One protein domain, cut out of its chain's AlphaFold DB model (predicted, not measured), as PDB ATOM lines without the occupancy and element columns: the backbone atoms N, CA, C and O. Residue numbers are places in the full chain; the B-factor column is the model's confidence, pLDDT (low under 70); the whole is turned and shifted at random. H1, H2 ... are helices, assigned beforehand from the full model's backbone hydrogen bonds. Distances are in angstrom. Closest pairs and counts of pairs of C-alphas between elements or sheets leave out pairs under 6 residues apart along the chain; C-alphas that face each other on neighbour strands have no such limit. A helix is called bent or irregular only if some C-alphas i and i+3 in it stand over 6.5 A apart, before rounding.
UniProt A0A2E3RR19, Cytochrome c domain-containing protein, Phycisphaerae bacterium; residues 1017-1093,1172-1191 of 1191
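AT A GLANCE: This is residues 1017 to 1093 and 1172 to 1191 of the 1191 residues of the protein "Cytochrome c domain-containing protein" of Phycisphaerae bacterium (UniProt A0A2E3RR19). H3 and H5 cross nearly at right angles as the core, with H2 near one end of H5, tiny H4 near the other, and H1 off by itself. The printed part has 97 residues with five named helices, H1 to H5 in order, and no named strand; it is all helix, though under half the residues are in them. It is compact, radius of gyration of the C-alphas 14.1 A, spanning 50 by 30 by 21 A.

HOW THE PARTS SIT: Start at H1, residues 1021 to 1031, apart from the other helices. Next comes irregular H2, residues 1040 to 1046, with C-alphas 1042 and 1045 7.4 A apart. H3, residues 1056 to 1065, touches H5, residues 1177 to 1187, about perpendicular at 81 degrees; their closest C-alphas, of Gly 1059 and Leu 1183, are 3.7 A apart. H2 is close to H5 but not clearly touching, closest C-alphas Leu 1043 and Lys 1177, 7.3 A; likewise H4, residues 1088 to 1091, at Ser 1088 and Leu 1187, 6.6 A. Every O i to N i+4 pair is within hydrogen-bond range in H1 and H5, 5 of 6 in H3, and 1 of 3 in H2, with 2 of 4 i+3 pairs; H4 is too short.

IN THESE COORDINATES: Find C-alpha 1021 at (26.151, 42.285, -17.567); H1 runs 15.2 A. H5, 15.6 A, ends at C-alpha 1187, (14.829, 40.524, -37.243).

THE WHOLE: Residues 1094 to 1171 are cut out; C-alphas 1093 and 1172 are 18.4 A apart. The link H3 to H4 is long, 22 residues. Confidence is low in 36 residues, among them 1017 to 1032.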
ATOM      1  N   GLU A1017      28.050  37.421  -6.651       36.56
ATOM      2  CA  GLU A1017      28.155  38.868  -6.467       36.56
ATOM      3  C   GLU A1017      28.050  39.392  -7.887       36.56
ATOM      4  O   GLU A1017      28.877  39.000  -8.706       36.56
ATOM      5  N   SER A1018      26.935  40.075  -8.176       36.78
ATOM      6  CA  SER A1018      26.575  40.670  -9.465       36.78
ATOM      7  C   SER A1018      27.758  40.693 -10.429       36.78
ATOM      8  O   SER A1018      28.531  41.652 -10.435       36.78
ATOM      9  N   VAL A1019      27.911  39.639 -11.234       35.22
ATOM     10  CA  VAL A1019      28.616  39.804 -12.499       35.22
ATOM     11  C   VAL A1019      27.594  40.572 -13.298       35.22
ATOM     12  O   VAL A1019      26.692  39.988 -13.898       35.22
ATOM     13  N   ALA A1020      27.632  41.887 -13.112       40.06
ATOM     14  CA  ALA A1020      26.848  42.794 -13.892       40.06
ATOM     15  C   ALA A1020      27.191  42.437 -15.336       40.06
ATOM     16  O   ALA A1020      28.349  42.400 -15.729       40.06
ATOM     17  N   SER A1021      26.175  42.128 -16.112       46.00
ATOM     18  CA  SER A1021      26.151  42.285 -17.567       46.00
ATOM     19  C   SER A1021      26.956  43.465 -18.128       46.00
ATOM     20  O   SER A1021      27.370  43.409 -19.280       46.00
ATOM     21  N   ILE A1022      27.201  44.500 -17.319       46.16
ATOM     22  CA  ILE A1022      28.146  45.584 -17.576       46.16
ATOM     23  C   ILE A1022      29.533  45.029 -17.927       46.16
ATOM     24  O   ILE A1022      30.096  45.482 -18.908       46.16
ATOM     25  N   ASP A1023      30.039  43.998 -17.242       45.62
ATOM     26  CA  ASP A1023      31.350  43.401 -17.539       45.62
ATOM     27  C   ASP A1023      31.369  42.716 -18.917       45.62
ATOM     28  O   ASP A1023      32.359  42.806 -19.630       45.62
ATOM     29  N   LEU A1024      30.278  42.058 -19.336       52.31
ATOM     30  CA  LEU A1024      30.169  41.434 -20.668       52.31
ATOM     31  C   LEU A1024      29.998  42.475 -21.781       52.31
ATOM     32  O   LEU A1024      30.539  42.302 -22.870       52.31
ATOM     33  N   LEU A1025      29.252  43.547 -21.506       54.59
ATOM     34  CA  LEU A1025      29.069  44.669 -22.420       54.59
ATOM     35  C   LEU A1025      30.368  45.470 -22.579       54.59
ATOM     36  O   LEU A1025      30.746  45.798 -23.699       54.59
ATOM     37  N   GLU A1026      31.067  45.757 -21.479       54.41
ATOM     38  CA  GLU A1026      32.373  46.416 -21.483       54.41
ATOM     39  C   GLU A1026      33.420  45.549 -22.186       54.41
ATOM     40  O   GLU A1026      34.168  46.075 -23.001       54.41
ATOM     41  N   ASP A1027      33.446  44.232 -21.955       55.47
ATOM     42  CA  ASP A1027      34.394  43.316 -22.604       55.47
ATOM     43  C   ASP A1027      34.069  43.110 -24.100       55.47
ATOM     44  O   ASP A1027      34.983  43.054 -24.922       55.47
ATOM     45  N   HIS A1028      32.789  43.085 -24.498       64.25
ATOM     46  CA  HIS A1028      32.385  43.084 -25.912       64.25
ATOM     47  C   HIS A1028      32.773  44.399 -26.605       64.25
ATOM     48  O   HIS A1028      33.463  44.374 -27.620       64.25
ATOM     49  N   LEU A1029      32.417  45.555 -26.029       60.03
ATOM     50  CA  LEU A1029      32.767  46.869 -26.584       60.03
ATOM     51  C   LEU A1029      34.284  47.135 -26.577       60.03
ATOM     52  O   LEU A1029      34.775  47.863 -27.439       60.03
ATOM     53  N   ALA A1030      35.037  46.560 -25.632       58.59
ATOM     54  CA  ALA A1030      36.488  46.721 -25.540       58.59
ATOM     55  C   ALA A1030      37.279  45.780 -26.464       58.59
ATOM     56  O   ALA A1030      38.383  46.147 -26.876       58.59
ATOM     57  N   ASN A1031      36.752  44.591 -26.784       59.72
ATOM     58  CA  ASN A1031      37.458  43.579 -27.582       59.72
ATOM     59  C   ASN A1031      36.952  43.432 -29.023       59.72
ATOM     60  O   ASN A1031      37.615  42.768 -29.820       59.72
ATOM     61  N   ALA A1032      35.804  44.011 -29.377       64.00
ATOM     62  CA  ALA A1032      35.314  43.955 -30.744       64.00
ATOM     63  C   ALA A1032      36.203  44.803 -31.674       64.00
ATOM     64  O   ALA A1032      36.490  45.971 -31.395       64.00
ATOM     65  N   GLU A1033      36.668  44.222 -32.788       72.25
ATOM     66  CA  GLU A1033      37.395  44.987 -33.804       72.25
ATOM     67  C   GLU A1033      36.454  46.041 -34.392       72.25
ATOM     68  O   GLU A1033      35.432  45.725 -34.995       72.25
ATOM     69  N   PHE A1034      36.788  47.314 -34.189       82.94
ATOM     70  CA  PHE A1034      36.016  48.420 -34.736       82.94
ATOM     71  C   PHE A1034      36.055  48.379 -36.270       82.94
ATOM     72  O   PHE A1034      37.113  48.583 -36.871       82.94
ATOM     73  N   VAL A1035      34.897  48.166 -36.893       86.25
ATOM     74  CA  VAL A1035      34.718  48.180 -38.347       86.25
ATOM     75  C   VAL A1035      34.314  49.578 -38.799       86.25
ATOM     76  O   VAL A1035      35.032  50.219 -39.568       86.25
ATOM     77  N   THR A1036      33.166  50.083 -38.345       84.81
ATOM     78  CA  THR A1036      32.610  51.382 -38.766       84.81
ATOM     79  C   THR A1036      31.586  51.872 -37.747       84.81
ATOM     80  O   THR A1036      30.814  51.084 -37.222       84.81
ATOM     81  N   ASN A1037      31.535  53.181 -37.485       86.19
ATOM     82  CA  ASN A1037      30.451  53.781 -36.700       86.19
ATOM     83  C   ASN A1037      29.245  54.054 -37.606       86.19
ATOM     84  O   ASN A1037      29.076  55.178 -38.086       86.19
ATOM     85  N   TRP A1038      28.473  53.006 -37.885       86.94
ATOM     86  CA  TRP A1038      27.367  53.040 -38.838       86.94
ATOM     87  C   TRP A1038      26.377  54.157 -38.516       86.94
ATOM     88  O   TRP A1038      25.927  54.300 -37.383       86.94
ATOM     89  N   GLN A1039      26.038  54.958 -39.519       88.12
ATOM     90  CA  GLN A1039      24.894  55.860 -39.490       88.12
ATOM     91  C   GLN A1039      23.739  55.212 -40.254       88.12
ATOM     92  O   GLN A1039      23.964  54.448 -41.193       88.12
ATOM     93  N   VAL A1040      22.492  55.560 -39.918       82.56
ATOM     94  CA  VAL A1040      21.307  55.041 -40.633       82.56
ATOM     95  C   VAL A1040      21.453  55.228 -42.152       82.56
ATOM     96  O   VAL A1040      21.215  54.298 -42.921       82.56
ATOM     97  N   ALA A1041      21.960  56.390 -42.582       82.75
ATOM     98  CA  ALA A1041      22.173  56.731 -43.989       82.75
ATOM     99  C   ALA A1041      23.187  55.829 -44.730       82.75
ATOM    100  O   ALA A1041      23.110  55.704 -45.954       82.75
ATOM    101  N   ASP A1042      24.124  55.187 -44.023       83.00
ATOM    102  CA  ASP A1042      25.159  54.331 -44.630       83.00
ATOM    103  C   ASP A1042      24.589  52.982 -45.118       83.00
ATOM    104  O   ASP A1042      25.110  52.344 -46.049       83.00
ATOM    105  N   LEU A1043      23.499  52.551 -44.482       84.88
ATOM    106  CA  LEU A1043      22.907  51.223 -44.619       84.88
ATOM    107  C   LEU A1043      21.521  51.256 -45.278       84.88
ATOM    108  O   LEU A1043      21.129  50.271 -45.899       84.88
ATOM    109  N   GLU A1044      20.830  52.397 -45.227       76.31
ATOM    110  CA  GLU A1044      19.470  52.590 -45.743       76.31
ATOM    111  C   GLU A1044      19.293  52.115 -47.191       76.31
ATOM    112  O   GLU A1044      18.466  51.252 -47.469       76.31
ATOM    113  N   ASN A1045      20.167  52.556 -48.102       72.88
ATOM    114  CA  ASN A1045      20.092  52.191 -49.525       72.88
ATOM    115  C   ASN A1045      20.308  50.692 -49.804       72.88
ATOM    116  O   ASN A1045      20.100  50.232 -50.923       72.88
ATOM    117  N   SER A1046      20.829  49.935 -48.837       71.00
ATOM    118  CA  SER A1046      21.080  48.493 -48.980       71.00
ATOM    119  C   SER A1046      19.917  47.637 -48.485       71.00
ATOM    120  O   SER A1046      19.921  46.435 -48.734       71.00
ATOM    121  N   MET A1047      18.896  48.253 -47.880       68.19
ATOM    122  CA  MET A1047      17.691  47.567 -47.419       68.19
ATOM    123  C   MET A1047      16.600  47.433 -48.496       68.19
ATOM    124  O   MET A1047      15.725  46.587 -48.337       68.19
ATOM    125  N   ASP A1048      16.672  48.176 -49.608       62.12
ATOM    126  CA  ASP A1048      15.614  48.252 -50.642       62.12
ATOM    127  C   ASP A1048      15.890  47.407 -51.907       62.12
ATOM    128  O   ASP A1048      15.266  47.578 -52.957       62.12
ATOM    129  N   GLY A1049      16.856  46.484 -51.844       55.31
ATOM    130  CA  GLY A1049      17.224  45.619 -52.970       55.31
ATOM    131  C   GLY A1049      16.163  44.561 -53.324       55.31
ATOM    132  O   GLY A1049      15.477  44.024 -52.459       55.31
ATOM    133  N   THR A1050      16.067  44.194 -54.609       43.91
ATOM    134  CA  THR A1050      15.165  43.131 -55.117       43.91
ATOM    135  C   THR A1050      15.669  41.700 -54.874       43.91
ATOM    136  O   THR A1050      14.959  40.740 -55.172       43.91
ATOM    137  N   GLY A1051      16.881  41.531 -54.337       50.06
ATOM    138  CA  GLY A1051      17.363  40.276 -53.754       50.06
ATOM    139  C   GLY A1051      17.338  40.427 -52.238       50.06
ATOM    140  O   GLY A1051      17.847  41.429 -51.753       50.06
ATOM    141  N   GLY A1052      16.699  39.500 -51.516       60.56
ATOM    142  CA  GLY A1052      16.451  39.607 -50.070       60.56
ATOM    143  C   GLY A1052      17.660  40.039 -49.224       60.56
ATOM    144  O   GLY A1052      18.805  39.862 -49.626       60.56
ATOM    145  N   LEU A1053      17.375  40.592 -48.039       69.19
ATOM    146  CA  LEU A1053      18.329  41.308 -47.176       69.19
ATOM    147  C   LEU A1053      19.605  40.520 -46.838       69.19
ATOM    148  O   LEU A1053      20.680  41.100 -46.784       69.19
ATOM    149  N   GLY A1054      19.515  39.205 -46.646       81.62
ATOM    150  CA  GLY A1054      20.657  38.395 -46.234       81.62
ATOM    151  C   GLY A1054      20.248  37.009 -45.749       81.62
ATOM    152  O   GLY A1054      19.115  36.567 -45.939       81.62
ATOM    153  N   SER A1055      21.184  36.297 -45.130       87.25
ATOM    154  CA  SER A1055      20.963  34.993 -44.511       87.25
ATOM    155  C   SER A1055      20.371  35.145 -43.113       87.25
ATOM    156  O   SER A1055      21.054  35.564 -42.181       87.25
ATOM    157  N   VAL A1056      19.127  34.690 -42.961       85.06
ATOM    158  CA  VAL A1056      18.418  34.602 -41.674       85.06
ATOM    159  C   VAL A1056      19.218  33.790 -40.644       85.06
ATOM    160  O   VAL A1056      19.363  34.222 -39.505       85.06
ATOM    161  N   ASP A1057      19.827  32.666 -41.042       78.25
ATOM    162  CA  ASP A1057      20.636  31.833 -40.135       78.25
ATOM    163  C   ASP A1057      21.886  32.548 -39.606       78.25
ATOM    164  O   ASP A1057      22.265  32.368 -38.445       78.25
ATOM    165  N   ARG A1058      22.553  33.355 -40.445       85.12
ATOM    166  CA  ARG A1058      23.690  34.171 -39.995       85.12
ATOM    167  C   ARG A1058      23.218  35.325 -39.122       85.12
ATOM    168  O   ARG A1058      23.817  35.539 -38.073       85.12
ATOM    169  N   GLY A1059      22.113  35.970 -39.486       85.75
ATOM    170  CA  GLY A1059      21.476  37.004 -38.677       85.75
ATOM    171  C   GLY A1059      21.081  36.536 -37.281       85.75
ATOM    172  O   GLY A1059      21.325  37.247 -36.313       85.75
ATOM    173  N   ARG A1060      20.572  35.304 -37.152       87.25
ATOM    174  CA  ARG A1060      20.266  34.684 -35.854       87.25
ATOM    175  C   ARG A1060      21.500  34.566 -34.961       87.25
ATOM    176  O   ARG A1060      21.429  34.838 -33.766       87.25
ATOM    177  N   ARG A1061      22.645  34.172 -35.530       82.44
ATOM    178  CA  ARG A1061      23.914  34.113 -34.780       82.44
ATOM    179  C   ARG A1061      24.371  35.511 -34.372       82.44
ATOM    180  O   ARG A1061      24.678  35.722 -33.203       82.44
ATOM    181  N   LEU A1062      24.309  36.471 -35.295       86.25
ATOM    182  CA  LEU A1062      24.672  37.866 -35.040       86.25
ATOM    183  C   LEU A1062      23.802  38.501 -33.946       86.25
ATOM    184  O   LEU A1062      24.331  39.200 -33.094       86.25
ATOM    185  N   PHE A1063      22.503  38.187 -33.882       86.88
ATOM    186  CA  PHE A1063      21.594  38.645 -32.819       86.88
ATOM    187  C   PHE A1063      22.063  38.240 -31.411       86.88
ATOM    188  O   PHE A1063      21.820  38.953 -30.436       86.88
ATOM    189  N   THR A1064      22.778  37.115 -31.309       77.19
ATOM    190  CA  THR A1064      23.443  36.681 -30.077       77.19
ATOM    191  C   THR A1064      24.813  37.337 -29.906       77.19
ATOM    192  O   THR A1064      25.125  37.823 -28.822       77.19
ATOM    193  N   GLU A1065      25.627  37.374 -30.964       79.94
ATOM    194  CA  GLU A1065      27.004  37.887 -30.927       79.94
ATOM    195  C   GLU A1065      27.084  39.387 -30.608       79.94
ATOM    196  O   GLU A1065      27.976  39.784 -29.862       79.94
ATOM    197  N   VAL A1066      26.132  40.201 -31.087       82.56
ATOM    198  CA  VAL A1066      26.002  41.634 -30.739       82.56
ATOM    199  C   VAL A1066      25.058  41.892 -29.559       82.56
ATOM    200  O   VAL A1066      24.575  43.004 -29.360       82.56
ATOM    201  N   LEU A1067      24.797  40.858 -28.754       80.00
ATOM    202  CA  LEU A1067      24.116  40.915 -27.456       80.00
ATOM    203  C   LEU A1067      22.633  41.330 -27.463       80.00
ATOM    204  O   LEU A1067      22.038  41.423 -26.388       80.00
ATOM    205  N   CYS A1068      21.997  41.514 -28.622       84.69
ATOM    206  CA  CYS A1068      20.570  41.858 -28.708       84.69
ATOM    207  C   CYS A1068      19.681  40.839 -27.970       84.69
ATOM    208  O   CYS A1068      18.739  41.227 -27.274       84.69
ATOM    209  N   ILE A1069      20.042  39.551 -28.038       79.31
ATOM    210  CA  ILE A1069      19.348  38.447 -27.359       79.31
ATOM    211  C   ILE A1069      19.284  38.590 -25.831       79.31
ATOM    212  O   ILE A1069      18.438  37.973 -25.198       79.31
ATOM    213  N   HIS A1070      20.154  39.384 -25.197       71.25
ATOM    214  CA  HIS A1070      20.139  39.541 -23.738       71.25
ATOM    215  C   HIS A1070      18.995  40.419 -23.238       71.25
ATOM    216  O   HIS A1070      18.563  40.258 -22.097       71.25
ATOM    217  N   CYS A1071      18.509  41.330 -24.079       73.62
ATOM    218  CA  CYS A1071      17.452  42.268 -23.715       73.62
ATOM    219  C   CYS A1071      16.155  41.996 -24.473       73.62
ATOM    220  O   CYS A1071      15.097  42.237 -23.906       73.62
ATOM    221  N   HIS A1072      16.228  41.494 -25.706       80.81
ATOM    222  CA  HIS A1072      15.079  41.317 -26.589       80.81
ATOM    223  C   HIS A1072      14.763  39.844 -26.839       80.81
ATOM    224  O   HIS A1072      15.678  39.032 -26.988       80.81
ATOM    225  N   ARG A1073      13.467  39.527 -26.956       79.00
ATOM    226  CA  ARG A1073      13.000  38.215 -27.423       79.00
ATOM    227  C   ARG A1073      12.853  38.192 -28.936       79.00
ATOM    228  O   ARG A1073      12.503  39.206 -29.530       79.00
ATOM    229  N   PHE A1074      13.062  37.035 -29.544       75.81
ATOM    230  CA  PHE A1074      12.711  36.756 -30.926       75.81
ATOM    231  C   PHE A1074      12.352  35.275 -31.071       75.81
ATOM    232  O   PHE A1074      13.132  34.405 -30.695       75.81
ATOM    233  N   SER A1075      11.154  34.982 -31.573       72.62
ATOM    234  CA  SER A1075      10.562  33.641 -31.652       72.62
ATOM    235  C   SER A1075      10.637  32.862 -30.331       72.62
ATOM    236  O   SER A1075      10.932  31.673 -30.319       72.62
ATOM    237  N   GLY A1076      10.388  33.544 -29.206       57.41
ATOM    238  CA  GLY A1076      10.433  32.948 -27.864       57.41
ATOM    239  C   GLY A1076      11.829  32.834 -27.233       57.41
ATOM    240  O   GLY A1076      11.924  32.498 -26.055       57.41
ATOM    241  N   GLU A1077      12.904  33.170 -27.952       50.75
ATOM    242  CA  GLU A1077      14.286  33.127 -27.453       50.75
ATOM    243  C   GLU A1077      14.793  34.531 -27.076       50.75
ATOM    244  O   GLU A1077      14.632  35.470 -27.849       50.75
ATOM    245  N   GLY A1078      15.437  34.695 -25.914       64.38
ATOM    246  CA  GLY A1078      16.096  35.944 -25.498       64.38
ATOM    247  C   GLY A1078      15.540  36.604 -24.230       64.38
ATOM    248  O   GLY A1078      14.783  36.006 -23.466       64.38
ATOM    249  N   GLY A1079      15.981  37.831 -23.958       58.38
ATOM    250  CA  GLY A1079      15.674  38.588 -22.746       58.38
ATOM    251  C   GLY A1079      14.348  39.339 -22.812       58.38
ATOM    252  O   GLY A1079      13.812  39.587 -23.881       58.38
ATOM    253  N   ALA A1080      13.809  39.711 -21.652       64.38
ATOM    254  CA  ALA A1080      12.502  40.369 -21.519       64.38
ATOM    255  C   ALA A1080      12.588  41.827 -21.040       64.38
ATOM    256  O   ALA A1080      11.591  42.393 -20.591       64.38
ATOM    257  N   THR A1081      13.793  42.395 -21.035       66.06
ATOM    258  CA  THR A1081      14.020  43.775 -20.595       66.06
ATOM    259  C   THR A1081      13.530  44.759 -21.644       66.06
ATOM    260  O   THR A1081      12.918  45.763 -21.294       66.06
ATOM    261  N   GLY A1082      13.808  44.470 -22.913       69.81
ATOM    262  CA  GLY A1082      13.307  45.181 -24.076       69.81
ATOM    263  C   GLY A1082      12.107  44.467 -24.709       69.81
ATOM    264  O   GLY A1082      11.755  43.352 -24.312       69.81
ATOM    265  N   PRO A1083      11.466  45.106 -25.700       73.12
ATOM    266  CA  PRO A1083      10.317  44.547 -26.401       73.12
ATOM    267  C   PRO A1083      10.643  43.231 -27.114       73.12
ATOM    268  O   PRO A1083      11.762  43.022 -27.589       73.12
ATOM    269  N   ASP A1084       9.626  42.378 -27.228       81.44
ATOM    270  CA  ASP A1084       9.661  41.195 -28.082       81.44
ATOM    271  C   ASP A1084       9.707  41.620 -29.555       81.44
ATOM    272  O   ASP A1084       8.799  42.292 -30.061       81.44
ATOM    273  N   LEU A1085      10.793  41.238 -30.218       84.50
ATOM    274  CA  LEU A1085      11.104  41.574 -31.593       84.50
ATOM    275  C   LEU A1085      10.574  40.536 -32.594       84.50
ATOM    276  O   LEU A1085      10.743  40.759 -33.791       84.50
ATOM    277  N   THR A1086       9.910  39.454 -32.165       79.06
ATOM    278  CA  THR A1086       9.357  38.410 -33.059       79.06
ATOM    279  C   THR A1086       8.462  39.009 -34.141       79.06
ATOM    280  O   THR A1086       8.602  38.692 -35.315       79.06
ATOM    281  N   ALA A1087       7.595  39.947 -33.760       73.94
ATOM    282  CA  ALA A1087       6.676  40.619 -34.674       73.94
ATOM    283  C   ALA A1087       7.236  41.949 -35.222       73.94
ATOM    284  O   ALA A1087       6.465  42.802 -35.662       73.94
ATOM    285  N   SER A1088       8.558  42.176 -35.181       72.56
ATOM    286  CA  SER A1088       9.154  43.458 -35.612       72.56
ATOM    287  C   SER A1088       8.851  43.786 -37.069       72.56
ATOM    288  O   SER A1088       8.654  44.952 -37.394       72.56
ATOM    289  N   SER A1089       8.754  42.766 -37.929       67.81
ATOM    290  CA  SER A1089       8.429  42.910 -39.353       67.81
ATOM    291  C   SER A1089       7.036  43.503 -39.609       67.81
ATOM    292  O   SER A1089       6.846  44.179 -40.617       67.81
ATOM    293  N   GLY A1090       6.081  43.273 -38.700       51.16
ATOM    294  CA  GLY A1090       4.726  43.822 -38.757       51.16
ATOM    295  C   GLY A1090       4.538  45.117 -37.960       51.16
ATOM    296  O   GLY A1090       3.480  45.729 -38.062       51.16
ATOM    297  N   ARG A1091       5.536  45.529 -37.160       58.53
ATOM    298  CA  ARG A1091       5.456  46.686 -36.244       58.53
ATOM    299  C   ARG A1091       6.339  47.869 -36.643       58.53
ATOM    300  O   ARG A1091       5.996  48.992 -36.300       58.53
ATOM    301  N   PHE A1092       7.457  47.635 -37.331       68.12
ATOM    302  CA  PHE A1092       8.441  48.670 -37.660       68.12
ATOM    303  C   PHE A1092       8.846  48.610 -39.134       68.12
ATOM    304  O   PHE A1092       9.063  47.526 -39.684       68.12
ATOM    305  N   SER A1093       9.025  49.773 -39.769       75.19
ATOM    306  CA  SER A1093       9.676  49.835 -41.079       75.19
ATOM    307  C   SER A1093      11.143  49.385 -40.960       75.19
ATOM    308  O   SER A1093      11.758  49.450 -39.890       75.19
ATOM    309  N   LEU A1172      26.436  47.715 -33.429       90.75
ATOM    310  CA  LEU A1172      26.746  47.325 -34.808       90.75
ATOM    311  C   LEU A1172      28.172  47.683 -35.237       90.75
ATOM    312  O   LEU A1172      28.571  47.350 -36.351       90.75
ATOM    313  N   ASN A1173      28.947  48.382 -34.400       88.25
ATOM    314  CA  ASN A1173      30.198  49.007 -34.838       88.25
ATOM    315  C   ASN A1173      31.300  48.009 -35.219       88.25
ATOM    316  O   ASN A1173      32.283  48.393 -35.855       88.25
ATOM    317  N   SER A1174      31.136  46.746 -34.836       84.38
ATOM    318  CA  SER A1174      32.031  45.640 -35.159       84.38
ATOM    319  C   SER A1174      31.571  44.774 -36.327       84.38
ATOM    320  O   SER A1174      32.244  43.800 -36.640       84.38
ATOM    321  N   LEU A1175      30.427  45.089 -36.942       90.25
ATOM    322  CA  LEU A1175      29.872  44.313 -38.048       90.25
ATOM    323  C   LEU A1175      30.232  44.935 -39.398       90.25
ATOM    324  O   LEU A1175      30.163  46.158 -39.571       90.25
ATOM    325  N   GLU A1176      30.561  44.089 -40.374       90.75
ATOM    326  CA  GLU A1176      30.601  44.479 -41.783       90.75
ATOM    327  C   GLU A1176      29.184  44.746 -42.317       90.75
ATOM    328  O   GLU A1176      28.171  44.348 -41.735       90.75
ATOM    329  N   LYS A1177      29.092  45.435 -43.457       89.56
ATOM    330  CA  LYS A1177      27.805  45.851 -44.027       89.56
ATOM    331  C   LYS A1177      26.871  44.664 -44.265       89.56
ATOM    332  O   LYS A1177      25.688  44.732 -43.947       89.56
ATOM    333  N   GLU A1178      27.409  43.591 -44.829       88.31
ATOM    334  CA  GLU A1178      26.698  42.355 -45.138       88.31
ATOM    335  C   GLU A1178      26.170  41.663 -43.871       88.31
ATOM    336  O   GLU A1178      25.068  41.123 -43.885       88.31
ATOM    337  N   GLU A1179      26.906  41.738 -42.762       90.75
ATOM    338  CA  GLU A1179      26.509  41.161 -41.473       90.75
ATOM    339  C   GLU A1179      25.376  41.964 -40.829       90.75
ATOM    340  O   GLU A1179      24.417  41.388 -40.319       90.75
ATOM    341  N   VAL A1180      25.405  43.297 -40.936       92.12
ATOM    342  CA  VAL A1180      24.263  44.118 -40.508       92.12
ATOM    343  C   VAL A1180      23.012  43.771 -41.322       92.12
ATOM    344  O   VAL A1180      21.922  43.677 -40.761       92.12
ATOM    345  N   MET A1181      23.144  43.522 -42.630       91.44
ATOM    346  CA  MET A1181      22.005  43.103 -43.458       91.44
ATOM    347  C   MET A1181      21.510  41.691 -43.108       91.44
ATOM    348  O   MET A1181      20.300  41.466 -43.094       91.44
ATOM    349  N   ASP A1182      22.405  40.760 -42.764       91.62
ATOM    350  CA  ASP A1182      22.037  39.436 -42.252       91.62
ATOM    351  C   ASP A1182      21.259  39.553 -40.924       91.62
ATOM    352  O   ASP A1182      20.203  38.934 -40.782       91.62
ATOM    353  N   LEU A1183      21.716  40.385 -39.975       92.62
ATOM    354  CA  LEU A1183      21.014  40.661 -38.711       92.62
ATOM    355  C   LEU A1183      19.616  41.246 -38.954       92.62
ATOM    356  O   LEU A1183      18.635  40.765 -38.386       92.62
ATOM    357  N   MET A1184      19.507  42.228 -39.850       91.06
ATOM    358  CA  MET A1184      18.217  42.803 -40.246       91.06
ATOM    359  C   MET A1184      17.313  41.766 -40.925       91.06
ATOM    360  O   MET A1184      16.112  41.744 -40.668       91.06
ATOM    361  N   ALA A1185      17.867  40.870 -41.750       89.25
ATOM    362  CA  ALA A1185      17.111  39.784 -42.373       89.25
ATOM    363  C   ALA A1185      16.502  38.839 -41.328       89.25
ATOM    364  O   ALA A1185      15.362  38.410 -41.492       89.25
ATOM    365  N   TYR A1186      17.235  38.541 -40.250       92.00
ATOM    366  CA  TYR A1186      16.719  37.746 -39.138       92.00
ATOM    367  C   TYR A1186      15.616  38.479 -38.375       92.00
ATOM    368  O   TYR A1186      14.526  37.928 -38.251       92.00
ATOM    369  N   LEU A1187      15.835  39.733 -37.967       88.38
ATOM    370  CA  LEU A1187      14.829  40.524 -37.243       88.38
ATOM    371  C   LEU A1187      13.529  40.741 -38.042       88.38
ATOM    372  O   LEU A1187      12.458  40.917 -37.469       88.38
ATOM    373  N   LEU A1188      13.605  40.709 -39.372       84.50
ATOM    374  CA  LEU A1188      12.449  40.843 -40.261       84.50
ATOM    375  C   LEU A1188      11.836  39.494 -40.676       84.50
ATOM    376  O   LEU A1188      10.846  39.479 -41.404       84.50
ATOM    377  N   SER A1189      12.407  38.367 -40.240       81.62
ATOM    378  CA  SER A1189      11.919  37.025 -40.592       81.62
ATOM    379  C   SER A1189      10.770  36.522 -39.710       81.62
ATOM    380  O   SER A1189      10.070  35.591 -40.105       81.62
ATOM    381  N   GLY A1190      10.576  37.124 -38.536       68.56
ATOM    382  CA  GLY A1190       9.586  36.705 -37.551       68.56
ATOM    383  C   GLY A1190       8.181  37.134 -37.966       68.56
ATOM    384  O   GLY A1190       8.011  38.183 -38.601       68.56
ATOM    385  N   ARG A1191       7.200  36.278 -37.676       54.91
ATOM    386  CA  ARG A1191       5.778  36.442 -37.997       54.91
ATOM    387  C   ARG A1191       4.940  36.184 -36.765       54.91
ATOM    388  O   ARG A1191       5.321  35.258 -36.013       54.91
TER     389      ARG A1191